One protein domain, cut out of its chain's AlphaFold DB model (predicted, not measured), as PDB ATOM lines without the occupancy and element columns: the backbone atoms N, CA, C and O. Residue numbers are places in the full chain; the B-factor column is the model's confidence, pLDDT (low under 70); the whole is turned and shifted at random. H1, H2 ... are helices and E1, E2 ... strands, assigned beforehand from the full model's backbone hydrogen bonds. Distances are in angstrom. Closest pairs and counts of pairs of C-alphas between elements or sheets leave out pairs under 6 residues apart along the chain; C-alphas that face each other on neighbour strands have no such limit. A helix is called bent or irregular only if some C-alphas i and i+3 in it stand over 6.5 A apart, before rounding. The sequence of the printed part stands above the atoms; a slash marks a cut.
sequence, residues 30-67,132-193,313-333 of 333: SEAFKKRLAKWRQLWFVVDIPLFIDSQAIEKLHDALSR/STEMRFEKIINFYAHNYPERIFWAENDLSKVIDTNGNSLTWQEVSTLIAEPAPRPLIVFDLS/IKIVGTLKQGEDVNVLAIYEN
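This is residues 30 to 67, 132 to 193 and 313 to 333 of the 333 residues of an uncharacterized protein of Pseudomonas stutzeri (UniProt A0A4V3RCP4). A strongly twisted sheet of five strands has three helices on one face, with H3 between H1 and H2, and the short helix H4 on the opposite face, by the edge strand E2. H1 is kinked, and E4 and E5 bend. The printed part has 121 residues with four named helices and five named strands, in the order H1 H2 H3 E1 E2 H4 E3 E4 E5 along the chain. The sheet runs E2 E1 E3 E4 E5 and is mixed; the class is mixed, helices and strands. The whole is compact, with a radius of gyration of the C-alphas of 13.6 A, and rounded, spanning 34 by 32 by 30 A.

Begin inside the sheet, where E1, residues 152 to 155, and E3, residues 187 to 193, are parallel neighbours; N 153 and O 187 are 2.9 A apart, within hydrogen-bond range. E2, residues 162 to 164, forms an antiparallel hairpin with E1, with N 163 and O 154 at 2.7 A. On the other side of E3, look for E4, residues 313 to 320, antiparallel to it, with N 190 and O 315 at 2.8 A. E5, residues 324 to 332, forms a hairpin with E4, with N 331 and O 314 at 2.8 A. E4 bends by 52 degrees at residue 317 and E5 by 73 degrees at residue 328. H1, residues 30 to 47, is on the sheet at a height of 11.8 A. H2, residues 55 to 66, is on the same face; its closest C-alphas to E5 are those of Ile 58 and Leu 328, 6.5 A apart. H3, residues 133 to 147, touches H2, closest at the C-alphas of Ser 55 and Thr 133, 5.6 A. H1 touches H3 with residues 46 to 47 alone, closest at the C-alphas of Val 46 and Glu 138, 6.5 A, at a shallow tilt of 14 degrees, opposite ways. H4, residues 172 to 178, is on the opposite face from H1 and H2, at a height of 8.6 A, and is apart from H1, H2 and H3. In H2, H3 and H4 every O i to N i+4 pair is within hydrogen-bond range; in H1 6 of 14 are, beside 11 of 15 O i to N i+3 pairs.

Find C-alpha 30 at (179.123, 142.704, 169.217); from there H1 runs 24.6 A to C-alpha 47, irregular, with C-alphas 35 and 38 7.3 A apart and a kink of 60 degrees near residue 38. H2 is 15.9 A long and H3 20.9 A. E3 starts at C-alpha 187, (185.727, 163.964, 162.618), and is 19.3 A long; E4 is 20.8 A long. E5 runs 21.4 A to C-alpha 332 at (169.966, 172.979, 164.798).

The C-alphas farthest apart, those of Arg 67 and Asp 158, are 37.3 A apart. Residues 68 to 131 and 194 to 312 are not printed, with C-alpha gaps of 16.6 A and 6.9 A. Of the links that are printed whole, none is long. Residues 30 to 36, 67 and 182 are under 70 in pLDDT; the mean of the printed part is 87.3.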
ATOM      1  N   SER A  30     180.445 142.412 168.646       51.16
ATOM      2  CA  SER A  30     179.123 142.704 169.217       51.16
ATOM      3  C   SER A  30     179.172 143.467 170.554       51.16
ATOM      4  O   SER A  30     178.436 144.435 170.740       51.16
ATOM      5  N   GLU A  31     180.053 143.099 171.488       59.41
ATOM      6  CA  GLU A  31     180.200 143.796 172.777       59.41
ATOM      7  C   GLU A  31     180.845 145.176 172.619       59.41
ATOM      8  O   GLU A  31     180.378 146.156 173.207       59.41
ATOM      9  N   ALA A  32     181.877 145.276 171.774       62.97
ATOM     10  CA  ALA A  32     182.501 146.554 171.435       62.97
ATOM     11  C   ALA A  32     181.497 147.503 170.758       62.97
ATOM     12  O   ALA A  32     181.471 148.699 171.049       62.97
ATOM     13  N   PHE A  33     180.630 146.967 169.898       61.38
ATOM     14  CA  PHE A  33     179.563 147.724 169.256       61.38
ATOM     15  C   PHE A  33     178.491 148.193 170.248       61.38
ATOM     16  O   PHE A  33     178.172 149.382 170.286       61.38
ATOM     17  N   LYS A  34     177.991 147.301 171.117       64.75
ATOM     18  CA  LYS A  34     177.002 147.647 172.155       64.75
ATOM     19  C   LYS A  34     177.504 148.742 173.095       64.75
ATOM     20  O   LYS A  34     176.735 149.639 173.430       64.75
ATOM     21  N   LYS A  35     178.792 148.726 173.461       69.12
ATOM     22  CA  LYS A  35     179.409 149.792 174.269       69.12
ATOM     23  C   LYS A  35     179.331 151.164 173.584       69.12
ATOM     24  O   LYS A  35     179.141 152.172 174.259       69.12
ATOM     25  N   ARG A  36     179.436 151.207 172.253       69.38
ATOM     26  CA  ARG A  36     179.425 152.444 171.450       69.38
ATOM     27  C   ARG A  36     178.026 152.880 171.004       69.38
ATOM     28  O   ARG A  36     177.858 154.008 170.555       69.38
ATOM     29  N   LEU A  37     177.004 152.031 171.148       70.06
ATOM     30  CA  LEU A  37     175.635 152.263 170.658       70.06
ATOM     31  C   LEU A  37     175.034 153.609 171.101       70.06
ATOM     32  O   LEU A  37     174.380 154.288 170.310       70.06
ATOM     33  N   ALA A  38     175.271 154.015 172.349       72.19
ATOM     34  CA  ALA A  38     174.804 155.304 172.864       72.19
ATOM     35  C   ALA A  38     175.455 156.502 172.149       72.19
ATOM     36  O   ALA A  38     174.805 157.527 171.979       72.19
ATOM     37  N   LYS A  39     176.706 156.369 171.692       74.25
ATOM     38  CA  LYS A  39     177.412 157.396 170.914       74.25
ATOM     39  C   LYS A  39     176.986 157.393 169.454       74.25
ATOM     40  O   LYS A  39     176.732 158.454 168.901       74.25
ATOM     41  N   TRP A  40     176.761 156.222 168.864       75.62
ATOM     42  CA  TRP A  40     176.177 156.126 167.523       75.62
ATOM     43  C   TRP A  40     174.793 156.785 167.451       75.62
ATOM     44  O   TRP A  40     174.483 157.480 166.488       75.62
ATOM     45  N   ARG A  41     173.981 156.663 168.508       77.69
ATOM     46  CA  ARG A  41     172.710 157.399 168.645       77.69
ATOM     47  C   ARG A  41     172.863 158.919 168.550       77.69
ATOM     48  O   ARG A  41     171.946 159.582 168.086       77.69
ATOM     49  N   GLN A  42     174.006 159.475 168.940       80.81
ATOM     50  CA  GLN A  42     174.248 160.914 168.839       80.81
ATOM     51  C   GLN A  42     174.452 161.381 167.394       80.81
ATOM     52  O   GLN A  42     174.430 162.578 167.171       80.81
ATOM     53  N   LEU A  43     174.605 160.481 166.414       84.38
ATOM     54  CA  LEU A  43     174.742 160.823 164.990       84.38
ATOM     55  C   LEU A  43     173.405 160.835 164.230       84.38
ATOM     56  O   LEU A  43     173.402 160.928 163.007       84.38
ATOM     57  N   TRP A  44     172.263 160.751 164.922       84.00
ATOM     58  CA  TRP A  44     170.950 160.866 164.270       84.00
ATOM     59  C   TRP A  44     170.738 162.210 163.576       84.00
ATOM     60  O   TRP A  44     170.057 162.239 162.562       84.00
ATOM     61  N   PHE A  45     171.386 163.282 164.038       84.44
ATOM     62  CA  PHE A  45     171.267 164.596 163.400       84.44
ATOM     63  C   PHE A  45     171.733 164.605 161.935       84.44
ATOM     64  O   PHE A  45     171.392 165.510 161.188       84.44
ATOM     65  N   VAL A  46     172.519 163.612 161.496       86.31
ATOM     66  CA  VAL A  46     173.012 163.531 160.111       86.31
ATOM     67  C   VAL A  46     171.859 163.396 159.110       86.31
ATOM     68  O   VAL A  46     172.009 163.829 157.972       86.31
ATOM     69  N   VAL A  47     170.714 162.842 159.535       82.62
ATOM     70  CA  VAL A  47     169.503 162.739 158.702       82.62
ATOM     71  C   VAL A  47     168.547 163.932 158.856       82.62
ATOM     72  O   VAL A  47     167.491 163.943 158.222       82.62
ATOM     73  N   ASP A  48     168.893 164.923 159.683       87.56
ATOM     74  CA  ASP A  48     168.131 166.167 159.819       87.56
ATOM     75  C   ASP A  48     168.536 167.187 158.741       87.56
ATOM     76  O   ASP A  48     169.542 167.039 158.045       87.56
ATOM     77  N   ILE A  49     167.749 168.258 158.599       89.50
ATOM     78  CA  ILE A  49     168.028 169.327 157.632       89.50
ATOM     79  C   ILE A  49     169.151 170.231 158.180       89.50
ATOM     80  O   ILE A  49     168.963 170.846 159.236       89.50
ATOM     81  N   PRO A  50     170.296 170.373 157.483       93.69
ATOM     82  CA  PRO A  50     171.376 171.241 157.934       93.69
ATOM     83  C   PRO A  50     171.025 172.728 157.764       93.69
ATOM     84  O   PRO A  50     170.426 173.141 156.771       93.69
ATOM     85  N   LEU A  51     171.470 173.561 158.710       94.31
ATOM     86  CA  LEU A  51     171.506 175.021 158.557       94.31
ATOM     87  C   LEU A  51     172.576 175.435 157.533       94.31
ATOM     88  O   LEU A  51     172.398 176.394 156.785       94.31
ATOM     89  N   PHE A  52     173.684 174.696 157.505       96.12
ATOM     90  CA  PHE A  52     174.805 174.880 156.589       96.12
ATOM     91  C   PHE A  52     175.433 173.522 156.274       96.12
ATOM     92  O   PHE A  52     175.597 172.706 157.181       96.12
ATOM     93  N   ILE A  53     175.813 173.290 155.019       95.75
ATOM     94  CA  ILE A  53     176.561 172.109 154.595       95.75
ATOM     95  C   ILE A  53     177.544 172.493 153.477       95.75
ATOM     96  O   ILE A  53     177.160 173.103 152.483       95.75
ATOM     97  N   ASP A  54     178.829 172.177 153.645       95.44
ATOM     98  CA  ASP A  54     179.873 172.454 152.652       95.44
ATOM     99  C   ASP A  54     179.890 171.333 151.603       95.44
ATOM    100  O   ASP A  54     180.528 170.286 151.768       95.44
ATOM    101  N   SER A  55     179.133 171.553 150.527       92.94
ATOM    102  CA  SER A  55     178.932 170.600 149.434       92.94
ATOM    103  C   SER A  55     180.252 170.130 148.814       92.94
ATOM    104  O   SER A  55     180.470 168.927 148.635       92.94
ATOM    105  N   GLN A  56     181.171 171.064 148.566       92.25
ATOM    106  CA  GLN A  56     182.450 170.797 147.919       92.25
ATOM    107  C   GLN A  56     183.425 170.068 148.842       92.25
ATOM    108  O   GLN A  56     184.140 169.166 148.394       92.25
ATOM    109  N   ALA A  57     183.496 170.443 150.123       92.69
ATOM    110  CA  ALA A  57     184.343 169.748 151.085       92.69
ATOM    111  C   ALA A  57     183.859 168.311 151.307       92.69
ATOM    112  O   ALA A  57     184.679 167.390 151.348       92.69
ATOM    113  N   ILE A  58     182.540 168.107 151.391       93.50
ATOM    114  CA  ILE A  58     181.937 166.778 151.523       93.50
ATOM    115  C   ILE A  58     182.198 165.930 150.286       93.50
ATOM    116  O   ILE A  58     182.591 164.777 150.430       93.50
ATOM    117  N   GLU A  59     182.043 166.472 149.080       90.38
ATOM    118  CA  GLU A  59     182.368 165.745 147.851       90.38
ATOM    119  C   GLU A  59     183.841 165.325 147.816       90.38
ATOM    120  O   GLU A  59     184.144 164.141 147.671       90.38
ATOM    121  N   LYS A  60     184.764 166.263 148.062       89.31
ATOM    122  CA  LYS A  60     186.207 165.978 148.083       89.31
ATOM    123  C   LYS A  60     186.577 164.934 149.135       89.31
ATOM    124  O   LYS A  60     187.410 164.069 148.867       89.31
ATOM    125  N   LEU A  61     185.981 165.008 150.327       90.62
ATOM    126  CA  LEU A  61     186.224 164.042 151.398       90.62
ATOM    127  C   LEU A  61     185.626 162.673 151.061       90.62
ATOM    128  O   LEU A  61     186.305 161.662 151.222       90.62
ATOM    129  N   HIS A  62     184.391 162.628 150.561       89.00
ATOM    130  CA  HIS A  62     183.749 161.395 150.118       89.00
ATOM    131  C   HIS A  62     184.609 160.688 149.068       89.00
ATOM    132  O   HIS A  62     184.886 159.497 149.211       89.00
ATOM    133  N   ASP A  63     185.081 161.422 148.063       84.69
ATOM    134  CA  ASP A  63     185.895 160.871 146.986       84.69
ATOM    135  C   ASP A  63     187.275 160.445 147.487       84.69
ATOM    136  O   ASP A  63     187.769 159.394 147.094       84.69
ATOM    137  N   ALA A  64     187.889 161.184 148.413       84.25
ATOM    138  CA  ALA A  64     189.151 160.768 149.022       84.25
ATOM    139  C   ALA A  64     189.035 159.438 149.793       84.25
ATOM    140  O   ALA A  64     189.978 158.651 149.784       84.25
ATOM    141  N   LEU A  65     187.892 159.179 150.438       82.75
ATOM    142  CA  LEU A  65     187.653 157.961 151.225       82.75
ATOM    143  C   LEU A  65     187.124 156.794 150.385       82.75
ATOM    144  O   LEU A  65     187.395 155.638 150.698       82.75
ATOM    145  N   SER A  66     186.345 157.099 149.346       70.44
ATOM    146  CA  SER A  66     185.538 156.116 148.612       70.44
ATOM    147  C   SER A  66     185.973 155.922 147.167       70.44
ATOM    148  O   SER A  66     185.293 155.178 146.466       70.44
ATOM    149  N   ARG A  67     187.054 156.585 146.722       54.75
ATOM    150  CA  ARG A  67     187.602 156.540 145.356       54.75
ATOM    151  C   ARG A  67     187.607 155.104 144.824       54.75
ATOM    152  O   ARG A  67     188.479 154.317 145.199       54.75
ATOM    153  N   SER A 132     173.308 163.341 146.146       83.94
ATOM    154  CA  SER A 132     173.097 164.439 147.100       83.94
ATOM    155  C   SER A 132     174.231 164.548 148.123       83.94
ATOM    156  O   SER A 132     174.836 163.546 148.529       83.94
ATOM    157  N   THR A 133     174.514 165.783 148.535       88.31
ATOM    158  CA  THR A 133     175.538 166.109 149.530       88.31
ATOM    159  C   THR A 133     175.251 165.421 150.859       88.31
ATOM    160  O   THR A 133     176.152 164.846 151.460       88.31
ATOM    161  N   GLU A 134     173.992 165.403 151.283       87.19
ATOM    162  CA  GLU A 134     173.524 164.784 152.519       87.19
ATOM    163  C   GLU A 134     173.811 163.280 152.507       87.19
ATOM    164  O   GLU A 134     174.439 162.755 153.422       87.19
ATOM    165  N   MET A 135     173.481 162.590 151.410       82.44
ATOM    166  CA  MET A 135     173.771 161.162 151.275       82.44
ATOM    167  C   MET A 135     175.286 160.885 151.211       82.44
ATOM    168  O   MET A 135     175.761 159.872 151.729       82.44
ATOM    169  N   ARG A 136     176.084 161.760 150.582       88.38
ATOM    170  CA  ARG A 136     177.556 161.657 150.624       88.38
ATOM    171  C   ARG A 136     178.077 161.838 152.048       88.38
ATOM    172  O   ARG A 136     178.954 161.084 152.466       88.38
ATOM    173  N   PHE A 137     177.514 162.775 152.804       91.19
ATOM    174  CA  PHE A 137     177.877 163.002 154.196       91.19
ATOM    175  C   PHE A 137     177.513 161.807 155.081       91.19
ATOM    176  O   PHE A 137     178.371 161.318 155.814       91.19
ATOM    177  N   GLU A 138     176.314 161.238 154.923       87.38
ATOM    178  CA  GLU A 138     175.920 159.978 155.566       87.38
ATOM    179  C   GLU A 138     176.935 158.861 155.293       87.38
ATOM    180  O   GLU A 138     177.362 158.168 156.219       87.38
ATOM    181  N   LYS A 139     177.377 158.706 154.037       85.31
ATOM    182  CA  LYS A 139     178.396 157.713 153.658       85.31
ATOM    183  C   LYS A 139     179.742 157.968 154.332       85.31
ATOM    184  O   LYS A 139     180.366 157.005 154.772       85.31
ATOM    185  N   ILE A 140     180.176 159.225 154.453       90.00
ATOM    186  CA  ILE A 140     181.402 159.589 155.179       90.00
ATOM    187  C   ILE A 140     181.278 159.189 156.649       90.00
ATOM    188  O   ILE A 140     182.119 158.439 157.143       90.00
ATOM    189  N   ILE A 141     180.222 159.633 157.341       89.69
ATOM    190  CA  ILE A 141     180.009 159.297 158.758       89.69
ATOM    191  C   ILE A 141     179.997 157.780 158.941       89.69
ATOM    192  O   ILE A 141     180.650 157.250 159.839       89.69
ATOM    193  N   ASN A 142     179.312 157.073 158.045       83.94
ATOM    194  CA  ASN A 142     179.245 155.625 158.071       83.94
ATOM    195  C   ASN A 142     180.620 154.964 157.891       83.94
ATOM    196  O   ASN A 142     180.977 154.031 158.614       83.94
ATOM    197  N   PHE A 143     181.418 155.467 156.950       85.75
ATOM    198  CA  PHE A 143     182.765 154.979 156.692       85.75
ATOM    199  C   PHE A 143     183.675 155.149 157.915       85.75
ATOM    200  O   PHE A 143     184.341 154.190 158.312       85.75
ATOM    201  N   TYR A 144     183.664 156.322 158.559       89.12
ATOM    202  CA  TYR A 144     184.398 156.539 159.810       89.12
ATOM    203  C   TYR A 144     183.886 155.623 160.917       89.12
ATOM    204  O   TYR A 144     184.683 154.994 161.605       89.12
ATOM    205  N   ALA A 145     182.567 155.476 161.047       84.69
ATOM    206  CA  ALA A 145     181.970 154.659 162.094       84.69
ATOM    207  C   ALA A 145     182.449 153.202 162.075       84.69
ATOM    208  O   ALA A 145     182.639 152.579 163.121       84.69
ATOM    209  N   HIS A 146     182.660 152.669 160.871       79.81
ATOM    210  CA  HIS A 146     182.999 151.269 160.656       79.81
ATOM    211  C   HIS A 146     184.495 150.995 160.560       79.81
ATOM    212  O   HIS A 146     184.908 149.886 160.906       79.81
ATOM    213  N   ASN A 147     185.276 151.938 160.030       83.38
ATOM    214  CA  ASN A 147     186.690 151.717 159.721       83.38
ATOM    215  C   ASN A 147     187.631 152.489 160.651       83.38
ATOM    216  O   ASN A 147     188.738 152.019 160.879       83.38
ATOM    217  N   TYR A 148     187.179 153.622 161.200       87.62
ATOM    218  CA  TYR A 148     187.985 154.528 162.025       87.62
ATOM    219  C   TYR A 148     187.188 155.105 163.217       87.62
ATOM    220  O   TYR A 148     187.106 156.328 163.375       87.62
ATOM    221  N   PRO A 149     186.533 154.276 164.057       86.50
ATOM    222  CA  PRO A 149     185.730 154.769 165.180       86.50
ATOM    223  C   PRO A 149     186.551 155.562 166.213       86.50
ATOM    224  O   PRO A 149     186.007 156.405 166.919       86.50
ATOM    225  N   GLU A 150     187.854 155.323 166.313       87.00
ATOM    226  CA  GLU A 150     188.806 156.095 167.120       87.00
ATOM    227  C   GLU A 150     189.106 157.494 166.558       87.00
ATOM    228  O   GLU A 150     189.733 158.310 167.229       87.00
ATOM    229  N   ARG A 151     188.648 157.787 165.335       90.94
ATOM    230  CA  ARG A 151     188.775 159.083 164.658       90.94
ATOM    231  C   ARG A 151     187.465 159.878 164.677       90.94
ATOM    232  O   ARG A 151     187.318 160.795 163.874       90.94
ATOM    233  N   ILE A 152     186.514 159.535 165.549       93.12
ATOM    234  CA  ILE A 152     185.301 160.330 165.786       93.12
ATOM    235  C   ILE A 152     185.297 160.817 167.231       93.12
ATOM    236  O   ILE A 152     185.392 160.025 168.172       93.12
ATOM    237  N   PHE A 153     185.154 162.128 167.380       94.44
ATOM    238  CA  PHE A 153     185.246 162.831 168.647       94.44
ATOM    239  C   PHE A 153     184.030 163.724 168.897       94.44
ATOM    240  O   PHE A 153     183.425 164.244 167.962       94.44
ATOM    241  N   TRP A 154     183.717 163.954 170.171       95.38
ATOM    242  CA  TRP A 154     182.717 164.921 170.624       95.38
ATOM    243  C   TRP A 154     183.358 165.905 171.591       95.38
ATOM    244  O   TRP A 154     183.862 165.486 172.628       95.38
ATOM    245  N   ALA A 155     183.335 167.198 171.291       95.12
ATOM    246  CA  ALA A 155     183.746 168.210 172.257       95.12
ATOM    247  C   ALA A 155     182.678 168.363 173.350       95.12
ATOM    248  O   ALA A 155     181.480 168.351 173.059       95.12
ATOM    249  N   GLU A 156     183.107 168.520 174.601       93.81
ATOM    250  CA  GLU A 156     182.212 168.915 175.692       93.81
ATOM    251  C   GLU A 156     181.740 170.368 175.505       93.81
ATOM    252  O   GLU A 156     182.407 171.173 174.854       93.81
ATOM    253  N   ASN A 157     180.586 170.724 176.079       91.12
ATOM    254  CA  ASN A 157     179.968 172.043 175.869       91.12
ATOM    255  C   ASN A 157     180.851 173.206 176.338       91.12
ATOM    256  O   ASN A 157     180.787 174.292 175.765       91.12
ATOM    257  N   ASP A 158     181.657 172.987 177.380       91.50
ATOM    258  CA  ASP A 158     182.604 173.976 177.897       91.50
ATOM    259  C   ASP A 158     183.949 173.972 177.152       91.50
ATOM    260  O   ASP A 158     184.821 174.785 177.464       91.50
ATOM    261  N   LEU A 159     184.091 173.093 176.150       94.00
ATOM    262  CA  LEU A 159     185.271 172.857 175.319       94.00
ATOM    263  C   LEU A 159     186.491 172.343 176.088       94.00
ATOM    264  O   LEU A 159     187.563 172.242 175.501       94.00
ATOM    265  N   SER A 160     186.365 172.007 177.374       92.62
ATOM    266  CA  SER A 160     187.504 171.615 178.212       92.62
ATOM    267  C   SER A 160     188.106 170.272 177.813       92.62
ATOM    268  O   SER A 160     189.313 170.058 177.963       92.62
ATOM    269  N   LYS A 161     187.265 169.371 177.302       93.75
ATOM    270  CA  LYS A 161     187.630 168.004 176.954       93.75
ATOM    271  C   LYS A 161     186.920 167.533 175.698       93.75
ATOM    272  O   LYS A 161     185.932 168.107 175.238       93.75
ATOM    273  N   VAL A 162     187.445 166.440 175.168       94.44
ATOM    274  CA  VAL A 162     186.972 165.767 173.971       94.44
ATOM    275  C   VAL A 162     186.720 164.303 174.306       94.44
ATOM    276  O   VAL A 162     187.561 163.634 174.892       94.44
ATOM    277  N   ILE A 163     185.555 163.791 173.938       93.31
ATOM    278  CA  ILE A 163     185.114 162.434 174.230       93.31
ATOM    279  C   ILE A 163     185.256 161.574 172.973       93.31
ATOM    280  O   ILE A 163     184.787 161.963 171.904       93.31
ATOM    281  N   ASP A 164     185.871 160.397 173.090       91.56
ATOM    282  CA  ASP A 164     185.951 159.418 171.998       91.56
ATOM    283  C   ASP A 164     184.674 158.551 171.889       91.56
ATOM    284  O   ASP A 164     183.771 158.582 172.734       91.56
ATOM    285  N   THR A 165     184.595 157.704 170.859       87.12
ATOM    286  CA  THR A 165     183.469 156.761 170.690       87.12
ATOM    287  C   THR A 165     183.339 155.731 171.817       87.12
ATOM    288  O   THR A 165     182.259 155.164 171.998       87.12
ATOM    289  N   ASN A 166     184.398 155.477 172.588       85.75
ATOM    290  CA  ASN A 166     184.392 154.540 173.713       85.75
ATOM    291  C   ASN A 166     183.943 155.192 175.033       85.75
ATOM    292  O   ASN A 166     183.776 154.471 176.023       85.75
ATOM    293  N   GLY A 167     183.730 156.514 175.042       86.19
ATOM    294  CA  GLY A 167     183.352 157.301 176.214       86.19
ATOM    295  C   GLY A 167     184.535 157.793 177.052       86.19
ATOM    296  O   GLY A 167     184.316 158.268 178.163       86.19
ATOM    297  N   ASN A 168     185.768 157.676 176.557       90.56
ATOM    298  CA  ASN A 168     186.946 158.215 177.228       90.56
ATOM    299  C   ASN A 168     186.987 159.731 177.040       90.56
ATOM    300  O   ASN A 168     186.798 160.212 175.926       90.56
ATOM    301  N   SER A 169     187.254 160.464 178.118       93.88
ATOM    302  CA  SER A 169     187.409 161.919 178.097       93.88
ATOM    303  C   SER A 169     188.898 162.261 177.996       93.88
ATOM    304  O   SER A 169     189.690 161.806 178.821       93.88
ATOM    305  N   LEU A 170     189.262 163.012 176.960       93.69
ATOM    306  CA  LEU A 170     190.619 163.349 176.544       93.69
ATOM    307  C   LEU A 170     190.816 164.865 176.596       93.69
ATOM    308  O   LEU A 170     189.917 165.644 176.280       93.69
ATOM    309  N   THR A 171     192.016 165.295 176.948       92.88
ATOM    310  CA  THR A 171     192.471 166.678 176.788       92.88
ATOM    311  C   THR A 171     192.801 166.975 175.323       92.88
ATOM    312  O   THR A 171     193.140 166.078 174.547       92.88
ATOM    313  N   TRP A 172     192.791 168.252 174.937       91.06
ATOM    314  CA  TRP A 172     193.204 168.672 173.591       91.06
ATOM    315  C   TRP A 172     194.635 168.256 173.235       91.06
ATOM    316  O   TRP A 172     194.917 167.955 172.076       91.06
ATOM    317  N   GLN A 173     195.531 168.166 174.220       90.94
ATOM    318  CA  GLN A 173     196.903 167.714 173.998       90.94
ATOM    319  C   GLN A 173     196.994 166.207 173.720       90.94
ATOM    320  O   GLN A 173     197.753 165.786 172.841       90.94
ATOM    321  N   GLU A 174     196.190 165.395 174.407       91.69
ATOM    322  CA  GLU A 174     196.065 163.965 174.100       91.69
ATOM    323  C   GLU A 174     195.467 163.759 172.708       91.69
ATOM    324  O   GLU A 174     196.018 162.993 171.918       91.69
ATOM    325  N   VAL A 175     194.409 164.501 172.361       91.38
ATOM    326  CA  VAL A 175     193.835 164.476 171.007       91.38
ATOM    327  C   VAL A 175     194.887 164.869 169.973       91.38
ATOM    328  O   VAL A 175     195.084 164.133 169.014       91.38
ATOM    329  N   SER A 176     195.620 165.965 170.183       90.12
ATOM    330  CA  SER A 176     196.692 166.414 169.282       90.12
ATOM    331  C   SER A 176     197.740 165.322 169.032       90.12
ATOM    332  O   SER A 176     198.157 165.101 167.894       90.12
ATOM    333  N   THR A 177     198.101 164.577 170.082       89.12
ATOM    334  CA  THR A 177     199.038 163.449 169.998       89.12
ATOM    335  C   THR A 177     198.453 162.288 169.194       89.12
ATOM    336  O   THR A 177     199.123 161.755 168.313       89.12
ATOM    337  N   LEU A 178     197.190 161.922 169.436       86.38
ATOM    338  CA  LEU A 178     196.512 160.846 168.707       86.38
ATOM    339  C   LEU A 178     196.415 161.135 167.207       86.38
ATOM    340  O   LEU A 178     196.486 160.221 166.388       86.38
ATOM    341  N   ILE A 179     196.222 162.399 166.839       86.56
ATOM    342  CA  ILE A 179     195.955 162.820 165.457       86.56
ATOM    343  C   ILE A 179     197.227 163.260 164.723       86.56
ATOM    344  O   ILE A 179     197.147 163.737 163.592       86.56
ATOM    345  N   ALA A 180     198.391 163.117 165.364       83.88
ATOM    346  CA  ALA A 180     199.689 163.373 164.752       83.88
ATOM    347  C   ALA A 180     200.038 162.346 163.665       83.88
ATOM    348  O   ALA A 180     200.791 162.660 162.744       83.88
ATOM    349  N   GLU A 181     199.476 161.138 163.745       76.62
ATOM    350  CA  GLU A 181     199.623 160.121 162.706       76.62
ATOM    351  C   GLU A 181     198.777 160.438 161.457       76.62
ATOM    352  O   GLU A 181     197.666 160.971 161.565       76.62
ATOM    353  N   PRO A 182     199.272 160.107 160.250       67.88
ATOM    354  CA  PRO A 182     198.627 160.496 159.006       67.88
ATOM    355  C   PRO A 182     197.338 159.707 158.742       67.88
ATOM    356  O   PRO A 182     197.376 158.489 158.657       67.88
ATOM    357  N   ALA A 183     196.254 160.451 158.499       71.38
ATOM    358  CA  ALA A 183     195.007 160.096 157.805       71.38
ATOM    359  C   ALA A 183     194.206 158.834 158.251       71.38
ATOM    360  O   ALA A 183     194.754 157.815 158.652       71.38
ATOM    361  N   PRO A 184     192.866 158.853 158.108       85.81
ATOM    362  CA  PRO A 184     192.045 160.003 157.741       85.81
ATOM    363  C   PRO A 184     191.977 161.021 158.891       85.81
ATOM    364  O   PRO A 184     192.074 160.662 160.066       85.81
ATOM    365  N   ARG A 185     191.843 162.314 158.558       89.25
ATOM    366  CA  ARG A 185     191.686 163.360 159.583       89.25
ATOM    367  C   ARG A 185     190.457 163.049 160.440       89.25
ATOM    368  O   ARG A 185     189.443 162.661 159.864       89.25
ATOM    369  N   PRO A 186     190.501 163.221 161.764       93.75
ATOM    370  CA  PRO A 186     189.354 162.911 162.601       93.75
ATOM    371  C   PRO A 186     188.146 163.782 162.296       93.75
ATOM    372  O   PRO A 186     188.286 164.955 161.950       93.75
ATOM    373  N   LEU A 187     186.965 163.214 162.504       95.44
ATOM    374  CA  LEU A 187     185.727 163.964 162.618       95.44
ATOM    375  C   LEU A 187     185.544 164.403 164.067       95.44
ATOM    376  O   LEU A 187     185.741 163.617 164.993       95.44
ATOM    377  N   ILE A 188     185.138 165.650 164.256       96.38
ATOM    378  CA  ILE A 188     184.761 166.179 165.561       96.38
ATOM    379  C   ILE A 188     183.364 166.788 165.489       96.38
ATOM    380  O   ILE A 188     183.020 167.474 164.524       96.38
ATOM    381  N   VAL A 189     182.566 166.507 166.514       96.62
ATOM    382  CA  VAL A 189     181.219 167.035 166.713       96.62
ATOM    383  C   VAL A 189     181.240 167.971 167.916       96.62
ATOM    384  O   VAL A 189     181.642 167.578 169.009       96.62
ATOM    385  N   PHE A 190     180.778 169.200 167.732       96.62
ATOM    386  CA  PHE A 190     180.493 170.133 168.814       96.62
ATOM    387  C   PHE A 190     178.986 170.169 169.015       96.62
ATOM    388  O   PHE A 190     178.270 170.633 168.131       96.62
ATOM    389  N   ASP A 191     178.505 169.670 170.151       94.50
ATOM    390  CA  ASP A 191     177.091 169.741 170.523       94.50
ATOM    391  C   ASP A 191     176.855 170.982 171.390       94.50
ATOM    392  O   ASP A 191     176.894 170.937 172.615       94.50
ATOM    393  N   LEU A 192     176.717 172.139 170.749       94.81
ATOM    394  CA  LEU A 192     176.757 173.424 171.433       94.81
ATOM    395  C   LEU A 192     175.426 173.740 172.104       94.81
ATOM    396  O   LEU A 192     174.402 173.896 171.441       94.81
ATOM    397  N   SER A 193     175.433 173.898 173.424       93.31
ATOM    398  CA  SER A 193     174.251 174.325 174.173       93.31
ATOM    399  C   SER A 193     173.919 175.805 173.959       93.31
ATOM    400  O   SER A 193     174.748 176.608 173.538       93.31
ATOM    401  N   ILE A 313     173.499 174.712 168.633       96.19
ATOM    402  CA  ILE A 313     173.685 174.123 167.298       96.19
ATOM    403  C   ILE A 313     174.644 172.933 167.387       96.19
ATOM    404  O   ILE A 313     175.515 172.908 168.256       96.19
ATOM    405  N   LYS A 314     174.563 171.990 166.447       96.25
ATOM    406  CA  LYS A 314     175.627 170.992 166.255       96.25
ATOM    407  C   LYS A 314     176.538 171.424 165.129       96.25
ATOM    408  O   LYS A 314     176.056 171.746 164.050       96.25
ATOM    409  N   ILE A 315     177.843 171.396 165.357       97.56
ATOM    410  CA  ILE A 315     178.850 171.644 164.321       97.56
ATOM    411  C   ILE A 315     179.621 170.350 164.106       97.56
ATOM    412  O   ILE A 315     180.121 169.769 165.066       97.56
ATOM    413  N   VAL A 316     179.744 169.910 162.857       97.19
ATOM    414  CA  VAL A 316     180.579 168.763 162.494       97.19
ATOM    415  C   VAL A 316     181.647 169.203 161.518       97.19
ATOM    416  O   VAL A 316     181.362 169.907 160.548       97.19
ATOM    417  N   GLY A 317     182.877 168.764 161.750       96.88
ATOM    418  CA  GLY A 317     183.990 169.099 160.878       96.88
ATOM    419  C   GLY A 317     185.155 168.130 160.971       96.88
ATOM    420  O   GLY A 317     185.168 167.224 161.805       96.88
ATOM    421  N   THR A 318     186.151 168.332 160.110       95.50
ATOM    422  CA  THR A 318     187.425 167.614 160.210       95.50
ATOM    423  C   THR A 318     188.377 168.379 161.121       95.50
ATOM    424  O   THR A 318     188.689 169.538 160.831       95.50
ATOM    425  N   LEU A 319     188.875 167.724 162.166       94.62
ATOM    426  CA  LEU A 319     189.838 168.289 163.104       94.62
ATOM    427  C   LEU A 319     191.255 168.268 162.509       94.62
ATOM    428  O   LEU A 319     191.728 167.238 162.021       94.62
ATOM    429  N   LYS A 320     191.938 169.409 162.564       89.44
ATOM    430  CA  LYS A 320     193.368 169.566 162.283       89.44
ATOM    431  C   LYS A 320     194.142 169.690 163.597       89.44
ATOM    432  O   LYS A 320     193.567 169.887 164.666       89.44
ATOM    433  N   GLN A 321     195.467 169.607 163.511       81.44
ATOM    434  CA  GLN A 321     196.323 169.991 164.634       81.44
ATOM    435  C   GLN A 321     196.102 171.468 164.998       81.44
ATOM    436  O   GLN A 321     195.917 172.299 164.110       81.44
ATOM    437  N   GLY A 322     196.147 171.781 166.296       78.88
ATOM    438  CA  GLY A 322     196.032 173.155 166.798       78.88
ATOM    439  C   GLY A 322     194.602 173.675 166.970       78.88
ATOM    440  O   GLY A 322     194.384 174.864 166.772       78.88
ATOM    441  N   GLU A 323     193.646 172.807 167.333       89.38
ATOM    442  CA  GLU A 323     192.257 173.210 167.649       89.38
ATOM    443  C   GLU A 323     191.555 173.929 166.477       89.38
ATOM    444  O   GLU A 323     190.734 174.828 166.665       89.38
ATOM    445  N   ASP A 324     191.891 173.521 165.249       93.56
ATOM    446  CA  ASP A 324     191.357 174.066 163.999       93.56
ATOM    447  C   ASP A 324     190.466 173.041 163.293       93.56
ATOM    448  O   ASP A 324     190.830 171.876 163.124       93.56
ATOM    449  N   VAL A 325     189.281 173.477 162.880       97.19
ATOM    450  CA  VAL A 325     188.236 172.630 162.320       97.19
ATOM    451  C   VAL A 325     187.800 173.186 160.975       97.19
ATOM    452  O   VAL A 325     187.298 174.304 160.886       97.19
ATOM    453  N   ASN A 326     187.900 172.367 159.927       96.69
ATOM    454  CA  ASN A 326     187.142 172.633 158.704       96.69
ATOM    455  C   ASN A 326     185.710 172.158 158.926       96.69
ATOM    456  O   ASN A 326     185.482 170.953 159.067       96.69
ATOM    457  N   VAL A 327     184.765 173.087 158.974       97.75
ATOM    458  CA  VAL A 327     183.354 172.779 159.196       97.75
ATOM    459  C   VAL A 327     182.767 172.160 157.933       97.75
ATOM    460  O   VAL A 327     182.831 172.745 156.858       97.75
ATOM    461  N   LEU A 328     182.189 170.971 158.078       97.12
ATOM    462  CA  LEU A 328     181.491 170.260 157.010       97.12
ATOM    463  C   LEU A 328     179.992 170.549 157.042       97.12
ATOM    464  O   LEU A 328     179.377 170.688 155.992       97.12
ATOM    465  N   ALA A 329     179.400 170.626 158.235       97.19
ATOM    466  CA  ALA A 329     177.972 170.869 158.393       97.19
ATOM    467  C   ALA A 329     177.634 171.501 159.751       97.19
ATOM    468  O   ALA A 329     178.341 171.301 160.742       97.19
ATOM    469  N   ILE A 330     176.527 172.243 159.788       97.38
ATOM    470  CA  ILE A 330     175.920 172.806 160.995       97.38
ATOM    471  C   ILE A 330     174.437 172.445 161.016       97.38
ATOM    472  O   ILE A 330     173.736 172.642 160.025       97.38
ATOM    473  N   TYR A 331     173.955 171.987 162.165       95.81
ATOM    474  CA  TYR A 331     172.571 171.599 162.412       95.81
ATOM    475  C   TYR A 331     171.989 172.396 163.575       95.81
ATOM    476  O   TYR A 331     172.718 172.880 164.443       95.81
ATOM    477  N   GLU A 332     170.669 172.527 163.600       89.44
ATOM    478  CA  GLU A 332     169.966 172.979 164.798       89.44
ATOM    479  C   GLU A 332     169.926 171.855 165.845       89.44
ATOM    480  O   GLU A 332     169.976 170.676 165.490       89.44
ATOM    481  N   ASN A 333     169.916 172.231 167.128       82.88
ATOM    482  CA  ASN A 333     169.894 171.299 168.258       82.88
ATOM    483  C   ASN A 333     168.504 170.778 168.618       82.88
ATOM    484  O   ASN A 333     167.535 171.563 168.503       82.88
TER     485      ASN A 333